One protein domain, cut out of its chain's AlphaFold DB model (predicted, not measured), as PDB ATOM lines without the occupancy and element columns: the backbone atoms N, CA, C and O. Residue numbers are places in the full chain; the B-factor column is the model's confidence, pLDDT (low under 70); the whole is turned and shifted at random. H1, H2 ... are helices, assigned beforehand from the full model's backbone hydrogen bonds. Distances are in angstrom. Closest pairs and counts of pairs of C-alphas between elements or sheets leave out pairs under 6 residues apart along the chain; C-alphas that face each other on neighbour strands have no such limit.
ATOM      1  N   ALA A   2       5.449 -20.994  -4.961       96.12
ATOM      2  CA  ALA A   2       5.594 -22.285  -5.661       96.12
ATOM      3  C   ALA A   2       6.547 -22.240  -6.879       96.12
ATOM      4  O   ALA A   2       7.408 -23.101  -7.005       96.12
ATOM      5  N   ALA A   3       6.451 -21.204  -7.722       97.25
ATOM      6  CA  ALA A   3       7.365 -21.015  -8.856       97.25
ATOM      7  C   ALA A   3       8.838 -20.865  -8.426       97.25
ATOM      8  O   ALA A   3       9.718 -21.428  -9.063       97.25
ATOM      9  N   ALA A   4       9.107 -20.178  -7.309       96.88
ATOM     10  CA  ALA A   4      10.460 -20.072  -6.763       96.88
ATOM     11  C   ALA A   4      10.979 -21.436  -6.276       96.88
ATOM     12  O   ALA A   4      12.114 -21.793  -6.556       96.88
ATOM     13  N   MET A   5      10.129 -22.232  -5.612       96.81
ATOM     14  CA  MET A   5      10.493 -23.589  -5.184       96.81
ATOM     15  C   MET A   5      10.767 -24.522  -6.371       96.81
ATOM     16  O   MET A   5      11.685 -25.332  -6.282       96.81
ATOM     17  N   ARG A   6      10.032 -24.381  -7.486       97.12
ATOM     18  CA  ARG A   6      10.340 -25.084  -8.746       97.12
ATOM     19  C   ARG A   6      11.701 -24.665  -9.290       97.12
ATOM     20  O   ARG A   6      12.540 -25.528  -9.489       97.12
ATOM     21  N   ALA A   7      11.960 -23.364  -9.400       97.06
ATOM     22  CA  ALA A   7      13.248 -22.866  -9.879       97.06
ATOM     23  C   ALA A   7      14.429 -23.369  -9.024       97.06
ATOM     24  O   ALA A   7      15.452 -23.771  -9.566       97.06
ATOM     25  N   TYR A   8      14.289 -23.405  -7.691       96.31
ATOM     26  CA  TYR A   8      15.317 -23.972  -6.809       96.31
ATOM     27  C   TYR A   8      15.523 -25.476  -7.026       96.31
ATOM     28  O   TYR A   8      16.661 -25.944  -6.990       96.31
ATOM     29  N   GLN A   9      14.446 -26.228  -7.261       95.12
ATOM     30  CA  GLN A   9      14.524 -27.654  -7.570       95.12
ATOM     31  C   GLN A   9      15.186 -27.903  -8.934       95.12
ATOM     32  O   GLN A   9      16.054 -28.768  -9.022       95.12
ATOM     33  N   GLU A  10      14.843 -27.115  -9.956       96.56
ATOM     34  CA  GLU A  10      15.337 -27.255 -11.335       96.56
ATOM     35  C   GLU A  10      16.855 -27.071 -11.425       96.56
ATOM     36  O   GLU A  10      17.528 -27.773 -12.179       96.56
ATOM     37  N   ILE A  11      17.414 -26.168 -10.614       97.06
ATOM     38  CA  ILE A  11      18.867 -25.957 -10.532       97.06
ATOM     39  C   ILE A  11      19.568 -26.916  -9.556       97.06
ATOM     40  O   ILE A  11      20.775 -26.803  -9.354       97.06
ATOM     41  N   GLY A  12      18.830 -27.820  -8.905       95.81
ATOM     42  CA  GLY A  12      19.378 -28.752  -7.919       95.81
ATOM     43  C   GLY A  12      19.898 -28.078  -6.645       95.81
ATOM     44  O   GLY A  12      20.874 -28.545  -6.057       95.81
ATOM     45  N   PHE A  13      19.288 -26.971  -6.208       96.12
ATOM     46  CA  PHE A  13      19.716 -26.275  -4.996       96.12
ATOM     47  C   PHE A  13      19.577 -27.175  -3.756       96.12
ATOM     48  O   PHE A  13      18.481 -27.614  -3.408       96.12
ATOM     49  N   ALA A  14      20.691 -27.390  -3.054       94.88
ATOM     50  CA  ALA A  14      20.777 -28.222  -1.848       94.88
ATOM     51  C   ALA A  14      21.280 -27.449  -0.610       94.88
ATOM     52  O   ALA A  14      21.682 -28.049   0.386       94.88
ATOM     53  N   GLY A  15      21.306 -26.115  -0.681       96.44
ATOM     54  CA  GLY A  15      21.762 -25.263   0.414       96.44
ATOM     55  C   GLY A  15      20.733 -25.111   1.537       96.44
ATOM     56  O   GLY A  15      19.565 -25.488   1.416       96.44
ATOM     57  N   ALA A  16      21.170 -24.509   2.644       95.81
ATOM     58  CA  ALA A  16      20.279 -24.163   3.743       95.81
ATOM     59  C   ALA A  16      19.295 -23.059   3.322       95.81
ATOM     60  O   ALA A  16      19.664 -22.093   2.653       95.81
ATOM     61  N   MET A  17      18.048 -23.185   3.766       95.25
ATOM     62  CA  MET A  17      16.996 -22.196   3.557       95.25
ATOM     63  C   MET A  17      16.263 -21.975   4.878       95.25
ATOM     64  O   MET A  17      16.002 -22.933   5.606       95.25
ATOM     65  N   ARG A  18      15.922 -20.723   5.186       96.06
ATOM     66  CA  ARG A  18      15.125 -20.349   6.360       96.06
ATOM     67  C   ARG A  18      14.008 -19.385   5.955       96.06
ATOM     68  O   ARG A  18      14.222 -18.613   5.019       96.06
ATOM     69  N   PRO A  19      12.852 -19.386   6.640       95.88
ATOM     70  CA  PRO A  19      11.960 -18.238   6.599       95.88
ATOM     71  C   PRO A  19      12.712 -17.017   7.143       95.88
ATOM     72  O   PRO A  19      13.530 -17.136   8.062       95.88
ATOM     73  N   ASP A  20      12.472 -15.863   6.531       95.69
ATOM     74  CA  ASP A  20      13.133 -14.622   6.917       95.69
ATOM     75  C   ASP A  20      12.319 -13.892   7.990       95.69
ATOM     76  O   ASP A  20      12.477 -14.200   9.171       95.69
ATOM     77  N   HIS A  21      11.400 -13.017   7.576       96.12
ATOM     78  CA  HIS A  21      10.460 -12.344   8.466       96.12
ATOM     79  C   HIS A  21       9.083 -13.013   8.424       96.12
ATOM     80  O   HIS A  21       8.615 -13.440   7.363       96.12
ATOM     81  N   VAL A  22       8.424 -13.091   9.577       95.75
ATOM     82  CA  VAL A  22       7.122 -13.744   9.747       95.75
ATOM     83  C   VAL A  22       6.112 -12.841  10.450       95.75
ATOM     84  O   VAL A  22       6.504 -11.989  11.246       95.75
ATOM     85  N   PRO A  23       4.804 -13.001  10.185       93.00
ATOM     86  CA  PRO A  23       3.801 -12.312  10.978       93.00
ATOM     87  C   PRO A  23       3.849 -12.801  12.427       93.00
ATOM     88  O   PRO A  23       4.058 -13.992  12.672       93.00
ATOM     89  N   GLN A  24       3.586 -11.892  13.362       92.19
ATOM     90  CA  GLN A  24       3.248 -12.271  14.726       92.19
ATOM     91  C   GLN A  24       1.828 -12.842  14.737       92.19
ATOM     92  O   GLN A  24       0.896 -12.235  14.204       92.19
ATOM     93  N   LEU A  25       1.675 -14.038  15.292       93.06
ATOM     94  CA  LEU A  25       0.404 -14.741  15.395       93.06
ATOM     95  C   LEU A  25      -0.219 -14.551  16.782       93.06
ATOM     96  O   LEU A  25       0.445 -14.189  17.752       93.06
ATOM     97  N   LEU A  26      -1.527 -14.801  16.874       92.69
ATOM     98  CA  LEU A  26      -2.246 -14.752  18.145       92.69
ATOM     99  C   LEU A  26      -1.644 -15.755  19.141       92.69
ATOM    100  O   LEU A  26      -1.460 -16.923  18.805       92.69
ATOM    101  N   GLY A  27      -1.401 -15.301  20.371       91.06
ATOM    102  CA  GLY A  27      -0.794 -16.111  21.431       91.06
ATOM    103  C   GLY A  27       0.733 -16.038  21.481       91.06
ATOM    104  O   GLY A  27       1.336 -16.726  22.298       91.06
ATOM    105  N   GLU A  28       1.359 -15.222  20.633       90.56
ATOM    106  CA  GLU A  28       2.763 -14.845  20.792       90.56
ATOM    107  C   GLU A  28       2.881 -13.587  21.650       90.56
ATOM    108  O   GLU A  28       2.316 -12.548  21.299       90.56
ATOM    109  N   ASP A  29       3.635 -13.689  22.745       80.25
ATOM    110  CA  ASP A  29       4.028 -12.548  23.579       80.25
ATOM    111  C   ASP A  29       4.982 -11.602  22.815       80.25
ATOM    112  O   ASP A  29       5.347 -11.899  21.676       80.25
ATOM    113  N   ASP A  30       5.384 -10.484  23.443       69.19
ATOM    114  CA  ASP A  30       6.238  -9.381  22.937       69.19
ATOM    115  C   ASP A  30       7.628  -9.817  22.396       69.19
ATOM    116  O   ASP A  30       8.685  -9.428  22.895       69.19
ATOM    117  N   GLY A  31       7.648 -10.661  21.369       75.06
ATOM    118  CA  GLY A  31       8.833 -11.039  20.618       75.06
ATOM    119  C   GLY A  31       9.195  -9.986  19.576       75.06
ATOM    120  O   GLY A  31       8.384  -9.143  19.198       75.06
ATOM    121  N   GLU A  32      10.426 -10.063  19.073       87.25
ATOM    122  CA  GLU A  32      10.890  -9.177  18.006       87.25
ATOM    123  C   GLU A  32       9.975  -9.309  16.768       87.25
ATOM    124  O   GLU A  32       9.820 -10.427  16.244       87.25
ATOM    125  N   PRO A  33       9.377  -8.205  16.275       86.69
ATOM    126  CA  PRO A  33       8.536  -8.227  15.087       86.69
ATOM    127  C   PRO A  33       9.255  -8.877  13.905       86.69
ATOM    128  O   PRO A  33      10.406  -8.575  13.601       86.69
ATOM    129  N   GLY A  34       8.582  -9.800  13.218       91.75
ATOM    130  CA  GLY A  34       9.204 -10.548  12.125       91.75
ATOM    131  C   GLY A  34       9.942 -11.814  12.562       91.75
ATOM    132  O   GLY A  34      10.322 -12.607  11.708       91.75
ATOM    133  N   TYR A  35      10.133 -12.051  13.860       94.25
ATOM    134  CA  TYR A  35      11.013 -13.107  14.362       94.25
ATOM    135  C   TYR A  35      10.381 -13.984  15.451       94.25
ATOM    136  O   TYR A  35      11.088 -14.736  16.124       94.25
ATOM    137  N   THR A  36       9.061 -13.948  15.573       94.62
ATOM    138  CA  THR A  36       8.293 -14.717  16.553       94.62
ATOM    139  C   THR A  36       8.176 -16.206  16.160       94.62
ATOM    140  O   THR A  36       8.373 -16.600  15.004       94.62
ATOM    141  N   MET A  37       7.972 -17.088  17.143       93.94
ATOM    142  CA  MET A  37       8.138 -18.540  16.987       93.94
ATOM    143  C   MET A  37       7.006 -19.233  16.211       93.94
ATOM    144  O   MET A  37       7.282 -20.027  15.312       93.94
ATOM    145  N   LEU A  38       5.741 -18.960  16.530       95.00
ATOM    146  CA  LEU A  38       4.576 -19.504  15.831       95.00
ATOM    147  C   LEU A  38       4.562 -19.056  14.368       95.00
ATOM    148  O   LEU A  38       4.337 -19.886  13.485       95.00
ATOM    149  N   GLY A  39       4.877 -17.786  14.093       94.81
ATOM    150  CA  GLY A  39       5.034 -17.293  12.723       94.81
ATOM    151  C   GLY A  39       6.097 -18.080  11.943       94.81
ATOM    152  O   GLY A  39       5.854 -18.518  10.814       94.81
ATOM    153  N   ARG A  40       7.260 -18.337  12.563       95.69
ATOM    154  CA  ARG A  40       8.349 -19.141  11.973       95.69
ATOM    155  C   ARG A  40       7.927 -20.580  11.737       95.69
ATOM    156  O   ARG A  40       8.214 -21.116  10.669       95.69
ATOM    157  N   LEU A  41       7.232 -21.191  12.694       96.00
ATOM    158  CA  LEU A  41       6.746 -22.561  12.579       96.00
ATOM    159  C   LEU A  41       5.753 -22.701  11.418       96.00
ATOM    160  O   LEU A  41       5.875 -23.624  10.611       96.00
ATOM    161  N   PHE A  42       4.820 -21.755  11.290       96.38
ATOM    162  CA  PHE A  42       3.868 -21.717  10.183       96.38
ATOM    163  C   PHE A  42       4.577 -21.570   8.829       96.38
ATOM    164  O   PHE A  42       4.367 -22.381   7.924       96.38
ATOM    165  N   ALA A  43       5.457 -20.572   8.693       97.38
ATOM    166  CA  ALA A  43       6.190 -20.323   7.453       97.38
ATOM    167  C   ALA A  43       7.082 -21.513   7.066       97.38
ATOM    168  O   ALA A  43       7.137 -21.896   5.895       97.38
ATOM    169  N   TRP A  44       7.729 -22.145   8.050       97.31
ATOM    170  CA  TRP A  44       8.524 -23.351   7.843       97.31
ATOM    171  C   TRP A  44       7.683 -24.505   7.291       97.31
ATOM    172  O   TRP A  44       8.056 -25.111   6.285       97.31
ATOM    173  N   GLY A  45       6.518 -24.775   7.891       97.44
ATOM    174  CA  GLY A  45       5.584 -25.790   7.399       97.44
ATOM    175  C   GLY A  45       5.120 -25.515   5.965       97.44
ATOM    176  O   GLY A  45       5.157 -26.412   5.122       97.44
ATOM    177  N   TYR A  46       4.769 -24.263   5.659       97.62
ATOM    178  CA  TYR A  46       4.391 -23.839   4.309       97.62
ATOM    179  C   TYR A  46       5.509 -24.077   3.283       97.62
ATOM    180  O   TYR A  46       5.268 -24.666   2.227       97.62
ATOM    181  N   MET A  47       6.747 -23.678   3.600       97.12
ATOM    182  CA  MET A  47       7.907 -23.901   2.731       97.12
ATOM    183  C   MET A  47       8.140 -25.394   2.481       97.12
ATOM    184  O   MET A  47       8.296 -25.798   1.331       97.12
ATOM    185  N   ARG A  48       8.092 -26.227   3.529       95.94
ATOM    186  CA  ARG A  48       8.234 -27.690   3.416       95.94
ATOM    187  C   ARG A  48       7.143 -28.308   2.542       95.94
ATOM    188  O   ARG A  48       7.455 -29.148   1.701       95.94
ATOM    189  N   GLY A  49       5.897 -27.862   2.700       96.81
ATOM    190  CA  GLY A  49       4.780 -28.298   1.864       96.81
ATOM    191  C   GLY A  49       4.993 -27.961   0.387       96.81
ATOM    192  O   GLY A  49       4.818 -28.823  -0.470       96.81
ATOM    193  N   LEU A  50       5.448 -26.742   0.078       96.69
ATOM    194  CA  LEU A  50       5.781 -26.362  -1.297       96.69
ATOM    195  C   LEU A  50       6.931 -27.194  -1.871       96.69
ATOM    196  O   LEU A  50       6.829 -27.637  -3.010       96.69
ATOM    197  N   MET A  51       7.999 -27.421  -1.097       94.88
ATOM    198  CA  MET A  51       9.124 -28.266  -1.518       94.88
ATOM    199  C   MET A  51       8.648 -29.682  -1.860       94.88
ATOM    200  O   MET A  51       9.008 -30.213  -2.903       94.88
ATOM    201  N   GLN A  52       7.787 -30.277  -1.031       95.31
ATOM    202  CA  GLN A  52       7.208 -31.593  -1.307       95.31
ATOM    203  C   GLN A  52       6.304 -31.580  -2.551       95.31
ATOM    204  O   GLN A  52       6.362 -32.504  -3.359       95.31
ATOM    205  N   ALA A  53       5.498 -30.530  -2.732       95.69
ATOM    206  CA  ALA A  53       4.571 -30.420  -3.857       95.69
ATOM    207  C   ALA A  53       5.282 -30.294  -5.216       95.69
ATOM    208  O   ALA A  53       4.765 -30.776  -6.222       95.69
ATOM    209  N   VAL A  54       6.461 -29.662  -5.268       95.12
ATOM    210  CA  VAL A  54       7.204 -29.489  -6.531       95.12
ATOM    211  C   VAL A  54       8.041 -30.710  -6.917       95.12
ATOM    212  O   VAL A  54       8.306 -30.888  -8.100       95.12
ATOM    213  N   VAL A  55       8.404 -31.576  -5.964       83.62
ATOM    214  CA  VAL A  55       9.205 -32.794  -6.218       83.62
ATOM    215  C   VAL A  55       8.441 -33.848  -7.041       83.62
ATOM    216  O   VAL A  55       9.076 -34.652  -7.716       83.62
ATOM    217  N   GLY A  56       7.100 -33.835  -7.032       65.62
ATOM    218  CA  GLY A  56       6.255 -34.831  -7.714       65.62
ATOM    219  C   GLY A  56       5.519 -34.369  -8.980       65.62
ATOM    220  O   GLY A  56       4.832 -35.178  -9.592       65.62
TER     221      GLY A  56
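AT A GLANCE: This is residues 2 to 56 of the 58 residues of a protein of Planctomyces bekefii (UniProt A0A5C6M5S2). One long helix, H2, makes most of the length of a rod, and the short helix H1 packs at a steep tilt on its last turns. From H1, the long link of residues 11 to 36 runs back alongside H2 and makes a loop beyond its first residue. The printed part has 55 residues with two named helices, H1 then H2, and no named strand; the class is all helix. It is loose, with a radius of gyration of the C-alphas of 13.3 A and spans of 40 by 18 by 14 A.

HOW THE PARTS SIT: H2, residues 37 to 55, touches H1, residues 2 to 10, with its residues 50 to 55 alone. The closest C-alphas of the two helices are those of Arg 6 and Val 54, 5.8 A apart. Their lines stand at a steep tilt of 58 degrees, and they run the same way. In H1 and H2, every O i to N i+4 pair is within hydrogen-bond range.

IN THESE COORDINATES: H2 runs 27.3 A from C-alpha 37 at (8.138, -18.540, 16.987) to C-alpha 55 at (9.205, -32.794, -6.218). H1 spans 12.3 A, beginning with C-alpha 2 at (5.594, -22.285, -5.661).

THE WHOLE: The C-alphas farthest apart, those of Asp 30 and Gly 56, are 39.8 A apart. The printed part has no cut. Residues 30 and 56 have pLDDT under 70.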